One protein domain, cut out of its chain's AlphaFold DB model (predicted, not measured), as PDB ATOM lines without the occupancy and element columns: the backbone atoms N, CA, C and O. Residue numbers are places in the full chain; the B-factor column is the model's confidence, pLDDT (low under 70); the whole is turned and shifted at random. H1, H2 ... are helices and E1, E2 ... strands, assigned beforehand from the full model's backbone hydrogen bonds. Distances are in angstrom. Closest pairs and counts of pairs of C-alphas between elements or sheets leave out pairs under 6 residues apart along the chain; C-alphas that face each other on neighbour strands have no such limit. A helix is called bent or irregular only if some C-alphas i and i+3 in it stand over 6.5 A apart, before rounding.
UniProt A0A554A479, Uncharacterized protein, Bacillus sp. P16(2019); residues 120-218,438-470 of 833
ATOM      1  N   GLN A 120      16.502 -17.397  50.858       57.47
ATOM      2  CA  GLN A 120      15.577 -16.262  50.757       57.47
ATOM      3  C   GLN A 120      14.145 -16.784  50.569       57.47
ATOM      4  O   GLN A 120      13.850 -17.507  49.621       57.47
ATOM      5  N   SER A 121      13.247 -16.408  51.477       78.06
ATOM      6  CA  SER A 121      11.848 -16.841  51.461       78.06
ATOM      7  C   SER A 121      11.019 -15.921  50.562       78.06
ATOM      8  O   SER A 121      11.148 -14.698  50.625       78.06
ATOM      9  N   ASN A 122      10.117 -16.503  49.771       91.38
ATOM     10  CA  ASN A 122       9.208 -15.748  48.909       91.38
ATOM     11  C   ASN A 122       7.951 -15.306  49.681       91.38
ATOM     12  O   ASN A 122       7.323 -16.116  50.370       91.38
ATOM     13  N   ILE A 123       7.559 -14.040  49.528       96.38
ATOM     14  CA  ILE A 123       6.229 -13.520  49.863       96.38
ATOM     15  C   ILE A 123       5.455 -13.374  48.555       96.38
ATOM     16  O   ILE A 123       5.905 -12.711  47.618       96.38
ATOM     17  N   GLY A 124       4.272 -13.980  48.503       97.19
ATOM     18  CA  GLY A 124       3.370 -13.827  47.372       97.19
ATOM     19  C   GLY A 124       2.618 -12.505  47.434       97.19
ATOM     20  O   GLY A 124       1.907 -12.266  48.402       97.19
ATOM     21  N   VAL A 125       2.710 -11.663  46.412       97.56
ATOM     22  CA  VAL A 125       1.846 -10.489  46.249       97.56
ATOM     23  C   VAL A 125       0.774 -10.838  45.223       97.56
ATOM     24  O   VAL A 125       1.094 -11.182  44.086       97.56
ATOM     25  N   TYR A 126      -0.496 -10.772  45.616       96.81
ATOM     26  CA  TYR A 126      -1.588 -11.382  44.851       96.81
ATOM     27  C   TYR A 126      -2.717 -10.409  44.500       96.81
ATOM     28  O   TYR A 126      -3.196  -9.663  45.359       96.81
ATOM     29  N   LEU A 127      -3.195 -10.479  43.253       94.12
ATOM     30  CA  LEU A 127      -4.445  -9.859  42.803       94.12
ATOM     31  C   LEU A 127      -5.187 -10.774  41.822       94.12
ATOM     32  O   LEU A 127      -4.650 -11.184  40.802       94.12
ATOM     33  N   CYS A 128      -6.471 -11.030  42.077       88.50
ATOM     34  CA  CYS A 128      -7.193 -12.115  41.408       88.50
ATOM     35  C   CYS A 128      -7.269 -12.043  39.869       88.50
ATOM     36  O   CYS A 128      -7.307 -13.088  39.231       88.50
ATOM     37  N   HIS A 129      -7.309 -10.854  39.264       85.38
ATOM     38  CA  HIS A 129      -7.638 -10.663  37.839       85.38
ATOM     39  C   HIS A 129      -6.544  -9.943  37.040       85.38
ATOM     40  O   HIS A 129      -6.691  -9.730  35.839       85.38
ATOM     41  N   ALA A 130      -5.469  -9.513  37.696       89.69
ATOM     42  CA  ALA A 130      -4.396  -8.767  37.060       89.69
ATOM     43  C   ALA A 130      -3.111  -8.896  37.873       89.69
ATOM     44  O   ALA A 130      -3.158  -9.121  39.075       89.69
ATOM     45  N   SER A 131      -1.969  -8.672  37.225       90.69
ATOM     46  CA  SER A 131      -0.693  -8.553  37.929       90.69
ATOM     47  C   SER A 131      -0.727  -7.364  38.902       90.69
ATOM     48  O   SER A 131      -1.059  -6.245  38.478       90.69
ATOM     49  N   PRO A 132      -0.335  -7.552  40.178       93.94
ATOM     50  CA  PRO A 132      -0.198  -6.462  41.142       93.94
ATOM     51  C   PRO A 132       0.666  -5.303  40.637       93.94
ATOM     52  O   PRO A 132       0.380  -4.145  40.942       93.94
ATOM     53  N   ARG A 133       1.667  -5.593  39.790       93.38
ATOM     54  CA  ARG A 133       2.567  -4.586  39.210       93.38
ATOM     55  C   ARG A 133       1.835  -3.562  38.346       93.38
ATOM     56  O   ARG A 133       2.263  -2.415  38.264       93.38
ATOM     57  N   LYS A 134       0.743  -3.970  37.692       90.56
ATOM     58  CA  LYS A 134      -0.099  -3.084  36.870       90.56
ATOM     59  C   LYS A 134      -1.137  -2.329  37.703       90.56
ATOM     60  O   LYS A 134      -1.627  -1.296  37.261       90.56
ATOM     61  N   ALA A 135      -1.501  -2.860  38.868       89.94
ATOM     62  CA  ALA A 135      -2.578  -2.331  39.695       89.94
ATOM     63  C   ALA A 135      -2.103  -1.281  40.711       89.94
ATOM     64  O   ALA A 135      -2.842  -0.344  41.018       89.94
ATOM     65  N   TYR A 136      -0.891  -1.431  41.247       91.56
ATOM     66  CA  TYR A 136      -0.285  -0.460  42.156       91.56
ATOM     67  C   TYR A 136       0.561   0.596  41.428       91.56
ATOM     68  O   TYR A 136       1.087   0.323  40.348       91.56
ATOM     69  N   PRO A 137       0.724   1.802  42.017       91.50
ATOM     70  CA  PRO A 137       1.695   2.785  41.541       91.50
ATOM     71  C   PRO A 137       3.111   2.200  41.491       91.50
ATOM     72  O   PRO A 137       3.472   1.364  42.325       91.50
ATOM     73  N   LYS A 138       3.932   2.668  40.544       92.25
ATOM     74  CA  LYS A 138       5.305   2.169  40.358       92.25
ATOM     75  C   LYS A 138       6.149   2.372  41.612       92.25
ATOM     76  O   LYS A 138       6.880   1.471  42.006       92.25
ATOM     77  N   GLU A 139       5.980   3.519  42.259       93.12
ATOM     78  CA  GLU A 139       6.689   3.925  43.471       93.12
ATOM     79  C   GLU A 139       6.377   2.977  44.635       93.12
ATOM     80  O   GLU A 139       7.268   2.616  45.398       93.12
ATOM     81  N   ARG A 140       5.127   2.503  44.730       94.50
ATOM     82  CA  ARG A 140       4.710   1.526  45.743       94.50
ATOM     83  C   ARG A 140       5.346   0.164  45.511       94.50
ATOM     84  O   ARG A 140       5.848  -0.446  46.448       94.50
ATOM     85  N   ILE A 141       5.316  -0.323  44.271       95.19
ATOM     86  CA  ILE A 141       5.944  -1.602  43.925       95.19
ATOM     87  C   ILE A 141       7.450  -1.541  44.187       95.19
ATOM     88  O   ILE A 141       8.007  -2.478  44.752       95.19
ATOM     89  N   GLN A 142       8.097  -0.435  43.817       94.62
ATOM     90  CA  GLN A 142       9.516  -0.225  44.076       94.62
ATOM     91  C   GLN A 142       9.820  -0.243  45.578       94.62
ATOM     92  O   GLN A 142      10.699  -0.993  45.991       94.62
ATOM     93  N   ALA A 143       9.056   0.495  46.392       95.94
ATOM     94  CA  ALA A 143       9.226   0.503  47.844       95.94
ATOM     95  C   ALA A 143       9.070  -0.899  48.457       95.94
ATOM     96  O   ALA A 143       9.905  -1.308  49.256       95.94
ATOM     97  N   LEU A 144       8.058  -1.671  48.040       96.19
ATOM     98  CA  LEU A 144       7.853  -3.046  48.512       96.19
ATOM     99  C   LEU A 144       9.017  -3.975  48.140       96.19
ATOM    100  O   LEU A 144       9.449  -4.771  48.966       96.19
ATOM    101  N   VAL A 145       9.527  -3.890  46.908       95.25
ATOM    102  CA  VAL A 145      10.648  -4.725  46.445       95.25
ATOM    103  C   VAL A 145      11.953  -4.359  47.153       95.25
ATOM    104  O   VAL A 145      12.699  -5.255  47.545       95.25
ATOM    105  N   GLU A 146      12.250  -3.065  47.291       93.06
ATOM    106  CA  GLU A 146      13.435  -2.579  48.010       93.06
ATOM    107  C   GLU A 146      13.395  -3.027  49.473       93.06
ATOM    108  O   GLU A 146      14.353  -3.624  49.958       93.06
ATOM    109  N   GLU A 147      12.255  -2.837  50.136       95.38
ATOM    110  CA  GLU A 147      12.068  -3.239  51.526       95.38
ATOM    111  C   GLU A 147      12.097  -4.760  51.712       95.38
ATOM    112  O   GLU A 147      12.710  -5.265  52.651       95.38
ATOM    113  N   GLY A 148      11.500  -5.513  50.783       92.94
ATOM    114  CA  GLY A 148      11.587  -6.971  50.749       92.94
ATOM    115  C   GLY A 148      13.038  -7.438  50.807       92.94
ATOM    116  O   GLY A 148      13.397  -8.227  51.680       92.94
ATOM    117  N   LYS A 149      13.901  -6.873  49.949       89.00
ATOM    118  CA  LYS A 149      15.338  -7.186  49.926       89.00
ATOM    119  C   LYS A 149      16.026  -6.838  51.247       89.00
ATOM    120  O   LYS A 149      16.803  -7.659  51.734       89.00
ATOM    121  N   LEU A 150      15.722  -5.680  51.841       87.81
ATOM    122  CA  LEU A 150      16.267  -5.274  53.145       87.81
ATOM    123  C   LEU A 150      15.881  -6.250  54.266       87.81
ATOM    124  O   LEU A 150      16.702  -6.550  55.130       87.81
ATOM    125  N   GLN A 151      14.667  -6.801  54.222       89.44
ATOM    126  CA  GLN A 151      14.169  -7.776  55.200       89.44
ATOM    127  C   GLN A 151      14.409  -9.249  54.797       89.44
ATOM    128  O   GLN A 151      13.845 -10.165  55.410       89.44
ATOM    129  N   GLY A 152      15.232  -9.502  53.771       87.75
ATOM    130  CA  GLY A 152      15.605 -10.849  53.321       87.75
ATOM    131  C   GLY A 152      14.467 -11.653  52.675       87.75
ATOM    132  O   GLY A 152      14.472 -12.883  52.738       87.75
ATOM    133  N   GLN A 153      13.471 -10.979  52.097       89.25
ATOM    134  CA  GLN A 153      12.322 -11.582  51.417       89.25
ATOM    135  C   GLN A 153      12.319 -11.234  49.924       89.25
ATOM    136  O   GLN A 153      12.509 -10.082  49.533       89.25
ATOM    137  N   ASN A 154      12.017 -12.217  49.083       92.50
ATOM    138  CA  ASN A 154      11.732 -11.976  47.670       92.50
ATOM    139  C   ASN A 154      10.227 -11.795  47.473       92.50
ATOM    140  O   ASN A 154       9.427 -12.504  48.083       92.50
ATOM    141  N   LEU A 155       9.830 -10.861  46.608       96.06
ATOM    142  CA  LEU A 155       8.427 -10.663  46.251       96.06
ATOM    143  C   LEU A 155       8.134 -11.295  44.897       96.06
ATOM    144  O   LEU A 155       8.732 -10.902  43.895       96.06
ATOM    145  N   ILE A 156       7.187 -12.230  44.886       96.94
ATOM    146  CA  ILE A 156       6.665 -12.845  43.666       96.94
ATOM    147  C   ILE A 156       5.242 -12.336  43.429       96.94
ATOM    148  O   ILE A 156       4.398 -12.390  44.321       96.94
ATOM    149  N   LEU A 157       4.978 -11.767  42.256       97.69
ATOM    150  CA  LEU A 157       3.718 -11.103  41.925       97.69
ATOM    151  C   LEU A 157       2.912 -11.982  40.966       97.69
ATOM    152  O   LEU A 157       3.409 -12.321  39.895       97.69
ATOM    153  N   PHE A 158       1.671 -12.322  41.319       97.19
ATOM    154  CA  PHE A 158       0.856 -13.250  40.524       97.19
ATOM    155  C   PHE A 158      -0.654 -12.996  40.647       97.19
ATOM    156  O   PHE A 158      -1.125 -12.230  41.497       97.19
ATOM    157  N   SER A 159      -1.422 -13.644  39.772       95.38
ATOM    158  CA  SER A 159      -2.884 -13.604  39.716       95.38
ATOM    159  C   SER A 159      -3.498 -15.006  39.673       95.38
ATOM    160  O   SER A 159      -2.778 -16.000  39.658       95.38
ATOM    161  N   SER A 160      -4.836 -15.113  39.675       90.94
ATOM    162  CA  SER A 160      -5.516 -16.425  39.751       90.94
ATOM    163  C   SER A 160      -5.096 -17.375  38.629       90.94
ATOM    164  O   SER A 160      -4.919 -18.564  38.855       90.94
ATOM    165  N   LYS A 161      -4.908 -16.840  37.418       91.19
ATOM    166  CA  LYS A 161      -4.584 -17.624  36.217       91.19
ATOM    167  C   LYS A 161      -3.190 -18.256  36.252       91.19
ATOM    168  O   LYS A 161      -2.891 -19.089  35.408       91.19
ATOM    169  N   ASP A 162      -2.331 -17.810  37.165       94.31
ATOM    170  CA  ASP A 162      -0.928 -18.205  37.192       94.31
ATOM    171  C   ASP A 162      -0.657 -19.359  38.181       94.31
ATOM    172  O   ASP A 162       0.493 -19.737  38.395       94.31
ATOM    173  N   ILE A 163      -1.705 -19.904  38.811       93.81
ATOM    174  CA  ILE A 163      -1.610 -20.899  39.886       93.81
ATOM    175  C   ILE A 163      -1.851 -22.308  39.336       93.81
ATOM    176  O   ILE A 163      -2.915 -22.589  38.786       93.81
ATOM    177  N   ASN A 164      -0.917 -23.222  39.596       90.50
ATOM    178  CA  ASN A 164      -1.081 -24.654  39.381       90.50
ATOM    179  C   ASN A 164      -1.245 -25.370  40.734       90.50
ATOM    180  O   ASN A 164      -0.302 -25.496  41.516       90.50
ATOM    181  N   PHE A 165      -2.459 -25.846  41.029       82.81
ATOM    182  CA  PHE A 165      -2.746 -26.559  42.280       82.81
ATOM    183  C   PHE A 165      -2.306 -28.029  42.276       82.81
ATOM    184  O   PHE A 165      -2.111 -28.568  43.364       82.81
ATOM    185  N   GLU A 166      -2.168 -28.668  41.107       80.88
ATOM    186  CA  GLU A 166      -1.697 -30.061  41.016       80.88
ATOM    187  C   GLU A 166      -0.221 -30.136  41.417       80.88
ATOM    188  O   GLU A 166       0.155 -30.913  42.290       80.88
ATOM    189  N   GLU A 167       0.593 -29.251  40.842       85.94
ATOM    190  CA  GLU A 167       2.035 -29.185  41.100       85.94
ATOM    191  C   GLU A 167       2.393 -28.318  42.316       85.94
ATOM    192  O   GLU A 167       3.535 -28.328  42.766       85.94
ATOM    193  N   LYS A 168       1.425 -27.572  42.867       89.06
ATOM    194  CA  LYS A 168       1.630 -26.559  43.920       89.06
ATOM    195  C   LYS A 168       2.670 -25.501  43.530       89.06
ATOM    196  O   LYS A 168       3.478 -25.061  44.354       89.06
ATOM    197  N   THR A 169       2.609 -25.063  42.277       95.19
ATOM    198  CA  THR A 169       3.494 -24.052  41.697       95.19
ATOM    199  C   THR A 169       2.719 -22.816  41.239       95.19
ATOM    200  O   THR A 169       1.509 -22.849  41.011       95.19
ATOM    201  N   ILE A 170       3.409 -21.683  41.146       96.50
ATOM    202  CA  ILE A 170       2.877 -20.396  40.702       96.50
ATOM    203  C   ILE A 170       3.848 -19.806  39.691       96.50
ATOM    204  O   ILE A 170       5.023 -19.599  40.000       96.50
ATOM    205  N   LYS A 171       3.347 -19.468  38.506       97.44
ATOM    206  CA  LYS A 171       4.074 -18.629  37.557       97.44
ATOM    207  C   LYS A 171       3.978 -17.170  38.023       97.44
ATOM    208  O   LYS A 171       2.885 -16.636  38.165       97.44
ATOM    209  N   ALA A 172       5.088 -16.505  38.313       96.62
ATOM    210  CA  ALA A 172       5.052 -15.174  38.920       96.62
ATOM    211  C   ALA A 172       6.098 -14.219  38.344       96.62
ATOM    212  O   ALA A 172       7.170 -14.631  37.902       96.62
ATOM    213  N   GLU A 173       5.792 -12.922  38.403       96.69
ATOM    214  CA  GLU A 173       6.742 -11.847  38.113       96.69
ATOM    215  C   GLU A 173       7.634 -11.592  39.344       96.69
ATOM    216  O   GLU A 173       7.130 -11.360  40.444       96.69
ATOM    217  N   ILE A 174       8.956 -11.567  39.162       95.12
ATOM    218  CA  ILE A 174       9.949 -11.258  40.203       95.12
ATOM    219  C   ILE A 174      10.891 -10.143  39.736       95.12
ATOM    220  O   ILE A 174      11.193 -10.020  38.548       95.12
ATOM    221  N   ASN A 175      11.376  -9.314  40.667       93.38
ATOM    222  CA  ASN A 175      12.375  -8.288  40.366       93.38
ATOM    223  C   ASN A 175      13.797  -8.735  40.749       93.38
ATOM    224  O   ASN A 175      14.166  -8.702  41.928       93.38
ATOM    225  N   ARG A 176      14.626  -9.059  39.752       88.69
ATOM    226  CA  ARG A 176      16.054  -9.373  39.919       88.69
ATOM    227  C   ARG A 176      16.896  -8.208  39.407       88.69
ATOM    228  O   ARG A 176      16.787  -7.807  38.253       88.69
ATOM    229  N   ASN A 177      17.720  -7.618  40.277       82.69
ATOM    230  CA  ASN A 177      18.630  -6.513  39.926       82.69
ATOM    231  C   ASN A 177      17.962  -5.350  39.154       82.69
ATOM    232  O   ASN A 177      18.539  -4.792  38.225       82.69
ATOM    233  N   GLY A 178      16.721  -5.001  39.517       83.06
ATOM    234  CA  GLY A 178      15.966  -3.915  38.882       83.06
ATOM    235  C   GLY A 178      15.221  -4.314  37.603       83.06
ATOM    236  O   GLY A 178      14.427  -3.517  37.104       83.06
ATOM    237  N   LYS A 179      15.396  -5.543  37.102       90.62
ATOM    238  CA  LYS A 179      14.672  -6.085  35.946       90.62
ATOM    239  C   LYS A 179      13.541  -7.009  36.396       90.62
ATOM    240  O   LYS A 179      13.671  -7.715  37.391       90.62
ATOM    241  N   TRP A 180      12.425  -6.961  35.674       94.12
ATOM    242  CA  TRP A 180      11.273  -7.834  35.901       94.12
ATOM    243  C   TRP A 180      11.361  -9.051  34.988       94.12
ATOM    244  O   TRP A 180      11.511  -8.891  33.777       94.12
ATOM    245  N   GLU A 181      11.246 -10.232  35.577       94.88
ATOM    246  CA  GLU A 181      11.316 -11.530  34.905       94.88
ATOM    247  C   GLU A 181      10.122 -12.386  35.342       94.88
ATOM    248  O   GLU A 181       9.593 -12.186  36.437       94.88
ATOM    249  N   GLU A 182       9.696 -13.324  34.497       95.94
ATOM    250  CA  GLU A 182       8.725 -14.359  34.868       95.94
ATOM    251  C   GLU A 182       9.465 -15.653  35.198       95.94
ATOM    252  O   GLU A 182      10.374 -16.046  34.468       95.94
ATOM    253  N   ASP A 183       9.058 -16.319  36.273       95.44
ATOM    254  CA  ASP A 183       9.615 -17.606  36.692       95.44
ATOM    255  C   ASP A 183       8.536 -18.450  37.393       95.44
ATOM    256  O   ASP A 183       7.444 -17.951  37.685       95.44
ATOM    257  N   VAL A 184       8.820 -19.725  37.646       95.75
ATOM    258  CA  VAL A 184       7.915 -20.641  38.353       95.75
ATOM    259  C   VAL A 184       8.435 -20.884  39.763       95.75
ATOM    260  O   VAL A 184       9.590 -21.246  39.967       95.75
ATOM    261  N   PHE A 185       7.563 -20.697  40.748       94.00
ATOM    262  CA  PHE A 185       7.886 -20.839  42.162       94.00
ATOM    263  C   PHE A 185       6.965 -21.853  42.821       94.00
ATOM    264  O   PHE A 185       5.796 -21.958  42.462       94.00
ATOM    265  N   GLU A 186       7.453 -22.544  43.844       93.44
ATOM    266  CA  GLU A 186       6.562 -23.220  44.786       93.44
ATOM    267  C   GLU A 186       5.647 -22.209  45.494       93.44
ATOM    268  O   GLU A 186       5.930 -21.006  45.563       93.44
ATOM    269  N   PHE A 187       4.544 -22.707  46.051       93.81
ATOM    270  CA  PHE A 187       3.625 -21.897  46.846       93.81
ATOM    271  C   PHE A 187       4.365 -21.118  47.952       93.81
ATOM    272  O   PHE A 187       5.094 -21.713  48.752       93.81
ATOM    273  N   PRO A 188       4.179 -19.785  48.043       93.94
ATOM    274  CA  PRO A 188       4.814 -18.993  49.083       93.94
ATOM    275  C   PRO A 188       4.242 -19.370  50.451       93.94
ATOM    276  O   PRO A 188       3.100 -19.806  50.574       93.94
ATOM    277  N   ARG A 189       5.012 -19.130  51.514       89.62
ATOM    278  CA  ARG A 189       4.546 -19.410  52.883       89.62
ATOM    279  C   ARG A 189       3.563 -18.364  53.424       89.62
ATOM    280  O   ARG A 189       2.966 -18.585  54.470       89.62
ATOM    281  N   VAL A 190       3.406 -17.229  52.742       95.69
ATOM    282  CA  VAL A 190       2.435 -16.176  53.070       95.69
ATOM    283  C   VAL A 190       2.071 -15.385  51.817       95.69
ATOM    284  O   VAL A 190       2.916 -15.177  50.938       95.69
ATOM    285  N   ILE A 191       0.821 -14.929  51.742       97.31
ATOM    286  CA  ILE A 191       0.325 -14.074  50.664       97.31
ATOM    287  C   ILE A 191      -0.105 -12.709  51.209       97.31
ATOM    288  O   ILE A 191      -0.994 -12.598  52.052       97.31
ATOM    289  N   HIS A 192       0.486 -11.653  50.657       96.25
ATOM    290  CA  HIS A 192      -0.016 -10.293  50.738       96.25
ATOM    291  C   HIS A 192      -0.981 -10.026  49.576       96.25
ATOM    292  O   HIS A 192      -0.581  -9.778  48.436       96.25
ATOM    293  N   ASN A 193      -2.281 -10.110  49.849       93.94
ATOM    294  CA  ASN A 193      -3.313  -9.866  48.850       93.94
ATOM    295  C   ASN A 193      -3.682  -8.384  48.783       93.94
ATOM    296  O   ASN A 193      -4.098  -7.777  49.770       93.94
ATOM    297  N   ILE A 194      -3.626  -7.813  47.584       91.31
ATOM    298  CA  ILE A 194      -3.980  -6.410  47.385       91.31
ATOM    299  C   ILE A 194      -5.480  -6.274  47.094       91.31
ATOM    300  O   ILE A 194      -6.081  -7.108  46.420       91.31
ATOM    301  N   PHE A 195      -6.093  -5.199  47.602       86.06
ATOM    302  CA  PHE A 195      -7.536  -4.930  47.494       86.06
ATOM    303  C   PHE A 195      -8.422  -6.083  48.016       86.06
ATOM    304  O   PHE A 195      -9.188  -6.662  47.238       86.06
ATOM    305  N   PRO A 196      -8.359  -6.412  49.322       87.31
ATOM    306  CA  PRO A 196      -9.081  -7.546  49.896       87.31
ATOM    307  C   PRO A 196     -10.592  -7.462  49.656       87.31
ATOM    308  O   PRO A 196     -11.221  -6.416  49.859       87.31
ATOM    309  N   LYS A 197     -11.176  -8.595  49.265       81.31
ATOM    310  CA  LYS A 197     -12.608  -8.762  49.002       81.31
ATOM    311  C   LYS A 197     -13.208  -9.783  49.965       81.31
ATOM    312  O   LYS A 197     -12.516 -10.695  50.403       81.31
ATOM    313  N   GLY A 198     -14.501  -9.643  50.252       77.31
ATOM    314  CA  GLY A 198     -15.247 -10.683  50.962       77.31
ATOM    315  C   GLY A 198     -15.402 -11.950  50.118       77.31
ATOM    316  O   GLY A 198     -15.359 -11.885  48.888       77.31
ATOM    317  N   LYS A 199     -15.636 -13.087  50.776       75.12
ATOM    318  CA  LYS A 199     -15.666 -14.438  50.189       75.12
ATOM    319  C   LYS A 199     -16.601 -14.616  48.999       75.12
ATOM    320  O   LYS A 199     -16.317 -15.424  48.122       75.12
ATOM    321  N   SER A 200     -17.699 -13.863  48.930       66.44
ATOM    322  CA  SER A 200     -18.618 -13.882  47.779       66.44
ATOM    323  C   SER A 200     -18.019 -13.297  46.496       66.44
ATOM    324  O   SER A 200     -18.557 -13.529  45.425       66.44
ATOM    325  N   PHE A 201     -16.937 -12.523  46.594       71.94
ATOM    326  CA  PHE A 201     -16.279 -11.856  45.465       71.94
ATOM    327  C   PHE A 201     -14.847 -12.358  45.218       71.94
ATOM    328  O   PHE A 201     -14.132 -11.784  44.389       71.94
ATOM    329  N   GLN A 202     -14.405 -13.367  45.970       79.50
ATOM    330  CA  GLN A 202     -13.110 -14.022  45.788       79.50
ATOM    331  C   GLN A 202     -13.180 -15.011  44.623       79.50
ATOM    332  O   GLN A 202     -14.204 -15.668  44.425       79.50
ATOM    333  N   SER A 203     -12.080 -15.151  43.880       76.94
ATOM    334  CA  SER A 203     -11.968 -16.199  42.861       76.94
ATOM    335  C   SER A 203     -11.933 -17.590  43.504       76.94
ATOM    336  O   SER A 203     -11.669 -17.742  44.703       76.94
ATOM    337  N   LYS A 204     -12.200 -18.632  42.711       73.12
ATOM    338  CA  LYS A 204     -12.053 -20.029  43.145       73.12
ATOM    339  C   LYS A 204     -10.632 -20.300  43.642       73.12
ATOM    340  O   LYS A 204     -10.445 -20.938  44.677       73.12
ATOM    341  N   GLU A 205      -9.646 -19.776  42.930       83.75
ATOM    342  CA  GLU A 205      -8.230 -19.957  43.216       83.75
ATOM    343  C   GLU A 205      -7.857 -19.265  44.527       83.75
ATOM    344  O   GLU A 205      -7.200 -19.873  45.368       83.75
ATOM    345  N   GLU A 206      -8.355 -18.049  44.777       87.19
ATOM    346  CA  GLU A 206      -8.145 -17.369  46.061       87.19
ATOM    347  C   GLU A 206      -8.738 -18.171  47.223       87.19
ATOM    348  O   GLU A 206      -8.069 -18.374  48.236       87.19
ATOM    349  N   ARG A 207      -9.970 -18.677  47.069       81.25
ATOM    350  CA  ARG A 207     -10.627 -19.498  48.099       81.25
ATOM    351  C   ARG A 207      -9.825 -20.760  48.413       81.25
ATOM    352  O   ARG A 207      -9.725 -21.128  49.580       81.25
ATOM    353  N   LYS A 208      -9.245 -21.412  47.399       82.19
ATOM    354  CA  LYS A 208      -8.352 -22.567  47.580       82.19
ATOM    355  C   LYS A 208      -7.036 -22.164  48.250       82.19
ATOM    356  O   LYS A 208      -6.647 -22.800  49.226       82.19
ATOM    357  N   LEU A 209      -6.385 -21.092  47.794       87.94
ATOM    358  CA  LEU A 209      -5.131 -20.608  48.379       87.94
ATOM    359  C   LEU A 209      -5.290 -20.225  49.850       87.94
ATOM    360  O   LEU A 209      -4.455 -20.620  50.652       87.94
ATOM    361  N   ARG A 210      -6.375 -19.544  50.238       87.50
ATOM    362  CA  ARG A 210      -6.649 -19.170  51.641       87.50
ATOM    363  C   ARG A 210      -6.789 -20.367  52.590       87.50
ATOM    364  O   ARG A 210      -6.701 -20.187  53.802       87.50
ATOM    365  N   LYS A 211      -7.020 -21.580  52.069       80.81
ATOM    366  CA  LYS A 211      -7.018 -22.829  52.857       80.81
ATOM    367  C   LYS A 211      -5.622 -23.429  53.020       80.81
ATOM    368  O   LYS A 211      -5.419 -24.223  53.929       80.81
ATOM    369  N   LEU A 212      -4.693 -23.083  52.132       83.44
ATOM    370  CA  LEU A 212      -3.360 -23.682  52.044       83.44
ATOM    371  C   LEU A 212      -2.262 -22.750  52.565       83.44
ATOM    372  O   LEU A 212      -1.261 -23.220  53.094       83.44
ATOM    373  N   ILE A 213      -2.443 -21.439  52.408       90.62
ATOM    374  CA  ILE A 213      -1.446 -20.407  52.677       90.62
ATOM    375  C   ILE A 213      -2.112 -19.286  53.487       90.62
ATOM    376  O   ILE A 213      -3.238 -18.894  53.160       90.62
ATOM    377  N   PRO A 214      -1.451 -18.741  54.521       92.56
ATOM    378  CA  PRO A 214      -1.970 -17.606  55.268       92.56
ATOM    379  C   PRO A 214      -1.954 -16.319  54.431       92.56
ATOM    380  O   PRO A 214      -1.023 -16.056  53.666       92.56
ATOM    381  N   PHE A 215      -2.995 -15.501  54.596       94.62
ATOM    382  CA  PHE A 215      -3.150 -14.204  53.930       94.62
ATOM    383  C   PHE A 215      -3.017 -13.075  54.950       94.62
ATOM    384  O   PHE A 215      -3.462 -13.221  56.087       94.62
ATOM    385  N   THR A 216      -2.450 -11.937  54.546       94.31
ATOM    386  CA  THR A 216      -2.276 -10.796  55.458       94.31
ATOM    387  C   THR A 216      -3.514  -9.915  55.567       94.31
ATOM    388  O   THR A 216      -3.761  -9.385  56.643       94.31
ATOM    389  N   SER A 217      -4.282  -9.741  54.484       90.94
ATOM    390  CA  SER A 217      -5.217  -8.613  54.364       90.94
ATOM    391  C   SER A 217      -6.670  -9.057  54.169       90.94
ATOM    392  O   SER A 217      -6.986  -9.894  53.314       90.94
ATOM    393  N   PHE A 218      -7.593  -8.441  54.915       91.31
ATOM    394  CA  PHE A 218      -9.019  -8.802  54.939       91.31
ATOM    395  C   PHE A 218      -9.926  -7.571  54.899       91.31
ATOM    396  O   PHE A 218      -9.546  -6.505  55.366       91.31
ATOM    397  N   SER A 438      -1.081   6.115  49.937       86.38
ATOM    398  CA  SER A 438       0.170   6.353  50.677       86.38
ATOM    399  C   SER A 438       1.228   7.065  49.834       86.38
ATOM    400  O   SER A 438       2.417   6.900  50.058       86.38
ATOM    401  N   THR A 439       0.793   7.891  48.878       82.50
ATOM    402  CA  THR A 439       1.652   8.596  47.909       82.50
ATOM    403  C   THR A 439       2.848   9.329  48.533       82.50
ATOM    404  O   THR A 439       3.865   9.479  47.869       82.50
ATOM    405  N   TYR A 440       2.751   9.767  49.794       83.44
ATOM    406  CA  TYR A 440       3.790  10.542  50.489       83.44
ATOM    407  C   TYR A 440       4.663   9.722  51.454       83.44
ATOM    408  O   TYR A 440       5.533  10.300  52.096       83.44
ATOM    409  N   HIS A 441       4.420   8.415  51.591       93.25
ATOM    410  CA  HIS A 441       5.055   7.554  52.600       93.25
ATOM    411  C   HIS A 441       5.026   6.066  52.196       93.25
ATOM    412  O   HIS A 441       4.712   5.182  52.996       93.25
ATOM    413  N   GLU A 442       5.282   5.768  50.913       94.94
ATOM    414  CA  GLU A 442       5.279   4.383  50.407       94.94
ATOM    415  C   GLU A 442       6.396   3.526  51.035       94.94
ATOM    416  O   GLU A 442       6.205   2.322  51.196       94.94
ATOM    417  N   LYS A 443       7.528   4.127  51.436       94.38
ATOM    418  CA  LYS A 443       8.639   3.411  52.092       94.38
ATOM    419  C   LYS A 443       8.269   2.973  53.508       94.38
ATOM    420  O   LYS A 443       8.353   1.792  53.819       94.38
ATOM    421  N   GLU A 444       7.748   3.889  54.319       95.00
ATOM    422  CA  GLU A 444       7.275   3.602  55.681       95.00
ATOM    423  C   GLU A 444       6.116   2.591  55.674       95.00
ATOM    424  O   GLU A 444       5.976   1.756  56.572       95.00
ATOM    425  N   ARG A 445       5.278   2.629  54.628       95.62
ATOM    426  CA  ARG A 445       4.249   1.609  54.411       95.62
ATOM    427  C   ARG A 445       4.850   0.240  54.118       95.62
ATOM    428  O   ARG A 445       4.356  -0.760  54.652       95.62
ATOM    429  N   ALA A 446       5.829   0.183  53.218       96.69
ATOM    430  CA  ALA A 446       6.459  -1.063  52.811       96.69
ATOM    431  C   ALA A 446       7.113  -1.761  54.010       96.69
ATOM    432  O   ALA A 446       6.891  -2.959  54.176       96.69
ATOM    433  N   GLU A 447       7.793  -1.009  54.882       96.19
ATOM    434  CA  GLU A 447       8.457  -1.521  56.091       96.19
ATOM    435  C   GLU A 447       7.518  -2.402  56.922       96.19
ATOM    436  O   GLU A 447       7.785  -3.587  57.145       96.19
ATOM    437  N   ASN A 448       6.358  -1.855  57.292       97.25
ATOM    438  CA  ASN A 448       5.364  -2.577  58.082       97.25
ATOM    439  C   ASN A 448       4.672  -3.691  57.285       97.25
ATOM    440  O   ASN A 448       4.404  -4.755  57.837       97.25
ATOM    441  N   THR A 449       4.424  -3.492  55.986       96.94
ATOM    442  CA  THR A 449       3.765  -4.500  55.131       96.94
ATOM    443  C   THR A 449       4.591  -5.785  55.051       96.94
ATOM    444  O   THR A 449       4.068  -6.881  55.258       96.94
ATOM    445  N   ILE A 450       5.892  -5.653  54.776       97.12
ATOM    446  CA  ILE A 450       6.812  -6.788  54.666       97.12
ATOM    447  C   ILE A 450       7.050  -7.420  56.038       97.12
ATOM    448  O   ILE A 450       6.964  -8.646  56.169       97.12
ATOM    449  N   ALA A 451       7.266  -6.599  57.067       95.44
ATOM    450  CA  ALA A 451       7.503  -7.088  58.419       95.44
ATOM    451  C   ALA A 451       6.297  -7.874  58.955       95.44
ATOM    452  O   ALA A 451       6.469  -8.945  59.540       95.44
ATOM    453  N   TYR A 452       5.073  -7.397  58.713       97.31
ATOM    454  CA  TYR A 452       3.861  -8.096  59.131       97.31
ATOM    455  C   TYR A 452       3.610  -9.379  58.333       97.31
ATOM    456  O   TYR A 452       3.239 -10.398  58.914       97.31
ATOM    457  N   ALA A 453       3.867  -9.389  57.021       96.25
ATOM    458  CA  ALA A 453       3.801 -10.622  56.235       96.25
ATOM    459  C   ALA A 453       4.769 -11.685  56.783       96.25
ATOM    460  O   ALA A 453       4.402 -12.854  56.924       96.25
ATOM    461  N   ARG A 454       5.983 -11.274  57.173       93.31
ATOM    462  CA  ARG A 454       6.945 -12.148  57.853       93.31
ATOM    463  C   ARG A 454       6.415 -12.635  59.205       93.31
ATOM    464  O   ARG A 454       6.473 -13.834  59.457       93.31
ATOM    465  N   TYR A 455       5.827 -11.761  60.016       92.12
ATOM    466  CA  TYR A 455       5.199 -12.142  61.285       92.12
ATOM    467  C   TYR A 455       4.096 -13.198  61.104       92.12
ATOM    468  O   TYR A 455       4.079 -14.212  61.804       92.12
ATOM    469  N   VAL A 456       3.197 -13.001  60.132       90.69
ATOM    470  CA  VAL A 456       2.121 -13.951  59.794       90.69
ATOM    471  C   VAL A 456       2.698 -15.300  59.367       90.69
ATOM    472  O   VAL A 456       2.219 -16.341  59.821       90.69
ATOM    473  N   LYS A 457       3.753 -15.281  58.542       89.25
ATOM    474  CA  LYS A 457       4.490 -16.472  58.100       89.25
ATOM    475  C   LYS A 457       5.115 -17.231  59.273       89.25
ATOM    476  O   LYS A 457       4.905 -18.430  59.405       89.25
ATOM    477  N   GLU A 458       5.882 -16.545  60.118       82.25
ATOM    478  CA  GLU A 458       6.666 -17.133  61.219       82.25
ATOM    479  C   GLU A 458       5.808 -17.705  62.354       82.25
ATOM    480  O   GLU A 458       6.273 -18.560  63.114       82.25
ATOM    481  N   ASN A 459       4.563 -17.236  62.465       79.62
ATOM    482  CA  ASN A 459       3.587 -17.705  63.446       79.62
ATOM    483  C   ASN A 459       2.481 -18.582  62.826       79.62
ATOM    484  O   ASN A 459       1.606 -19.043  63.552       79.62
ATOM    485  N   GLY A 460       2.492 -18.821  61.508       79.38
ATOM    486  CA  GLY A 460       1.518 -19.686  60.828       79.38
ATOM    487  C   GLY A 460       0.059 -19.234  60.979       79.38
ATOM    488  O   GLY A 460      -0.827 -20.062  61.191       79.38
ATOM    489  N   LEU A 461      -0.206 -17.924  60.918       78.62
ATOM    490  CA  LEU A 461      -1.516 -17.363  61.272       78.62
ATOM    491  C   LEU A 461      -2.543 -17.478  60.131       78.62
ATOM    492  O   LEU A 461      -2.564 -16.666  59.207       78.62
ATOM    493  N   PHE A 462      -3.462 -18.443  60.233       83.44
ATOM    494  CA  PHE A 462      -4.630 -18.564  59.349       83.44
ATOM    495  C   PHE A 462      -5.810 -17.743  59.878       83.44
ATOM    496  O   PHE A 462      -6.719 -18.250  60.540       83.44
ATOM    497  N   LEU A 463      -5.779 -16.445  59.589       81.44
ATOM    498  CA  LEU A 463      -6.795 -15.496  60.039       81.44
ATOM    499  C   LEU A 463      -8.087 -15.620  59.212       81.44
ATOM    500  O   LEU A 463      -8.072 -15.981  58.035       81.44
ATOM    501  N   LYS A 464      -9.226 -15.303  59.833       78.94
ATOM    502  CA  LYS A 464     -10.536 -15.193  59.174       78.94
ATOM    503  C   LYS A 464     -11.304 -14.029  59.783       78.94
ATOM    504  O   LYS A 464     -11.281 -13.851  60.997       78.94
ATOM    505  N   ASN A 465     -12.057 -13.303  58.961       79.31
ATOM    506  CA  ASN A 465     -13.019 -12.318  59.446       79.31
ATOM    507  C   ASN A 465     -14.453 -12.682  59.042       79.31
ATOM    508  O   ASN A 465     -14.711 -13.740  58.472       79.31
ATOM    509  N   GLU A 466     -15.421 -11.832  59.370       73.56
ATOM    510  CA  GLU A 466     -16.828 -12.117  59.072       73.56
ATOM    511  C   GLU A 466     -17.159 -12.151  57.577       73.56
ATOM    512  O   GLU A 466     -18.067 -12.873  57.184       73.56
ATOM    513  N   PHE A 467     -16.412 -11.429  56.738       72.94
ATOM    514  CA  PHE A 467     -16.606 -11.463  55.289       72.94
ATOM    515  C   PHE A 467     -16.065 -12.752  54.663       72.94
ATOM    516  O   PHE A 467     -16.392 -13.050  53.515       72.94
ATOM    517  N   GLU A 468     -15.301 -13.538  55.426       69.19
ATOM    518  CA  GLU A 468     -14.927 -14.913  55.091       69.19
ATOM    519  C   GLU A 468     -16.003 -15.939  55.478       69.19
ATOM    520  O   GLU A 468     -15.871 -17.119  55.153       69.19
ATOM    521  N   LYS A 469     -17.080 -15.520  56.154       64.62
ATOM    522  CA  LYS A 469     -18.200 -16.391  56.524       64.62
ATOM    523  C   LYS A 469     -19.324 -16.230  55.503       64.62
ATOM    524  O   LYS A 469     -19.769 -15.116  55.234       64.62
ATOM    525  N   ARG A 470     -19.827 -17.335  54.946       62.66
ATOM    526  CA  ARG A 470     -21.106 -17.310  54.215       62.66
ATOM    527  C   ARG A 470     -22.262 -17.471  55.208       62.66
ATOM    528  O   ARG A 470     -22.144 -18.283  56.127       62.66
TER     529      ARG A 470
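This is residues 120 to 218 and 438 to 470 of the 833 residues of an uncharacterized protein of Bacillus sp. P16(2019) (UniProt A0A554A479). A strongly twisted five-stranded sheet has helices H2 and H4 packed over one face, in two layers, while the bent hairpin E3 and E4 makes one edge and H3 lies off the sheet. The printed part has 132 residues, class mixed, with four named helices and five named strands: E1 H1 H2 E2 E3 E4 E5 H3 H4. The mixed sheet has the order E4 E3 E2 E1 E5. The whole is compact, radius of gyration of the C-alphas 13.9 A, spanning 40 by 30 by 28 A.

Start at E1, residues 121 to 126, parallel to E2, residues 153 to 158 (N 125 and O 156, 2.8 A), and E5, residues 191 to 193 (N 192 and O 124, 2.7 A). H1, residues 132 to 135, only grazes the sheet; with H2, residues 138 to 150, it joins parallel E1 and E2 in a right-handed strand-helix-strand unit. H2 runs along E2, 14 degrees on the local plane, height 9.6 A. E2, E3, residues 169 to 176, and E4, residues 179 to 186, form a meander of antiparallel neighbours; look at N 173 and O 157, 2.9 A, and N 170 and O 185, 2.7 A. H3, residues 204 to 212, is only just not on the sheet, with 4 pairs of C-alphas within 10 A. H4, residues 442 to 458, touches H2, closest C-alphas Leu 144 and Ala 446, 4.9 A, at a steep tilt of 49 degrees. O i to N i+4 pairs are within hydrogen-bond range throughout H2, 12 of 13 in H4 and 3 of 5 in H3; H1 is too short.

Find C-alpha 121 at (11.848, -16.841, 51.461), where E1 begins. H2 measures 18.4 A, E3 19.4 A, E4 20.9 A; H4, 24.1 A, ends at C-alpha 458 (6.666, -17.133, 61.219).

Residues 219 to 437 are not printed; C-alphas 218 and 438 are 18.2 A apart. Confidence is under 70 at residues 120, 200 and 468 to 470.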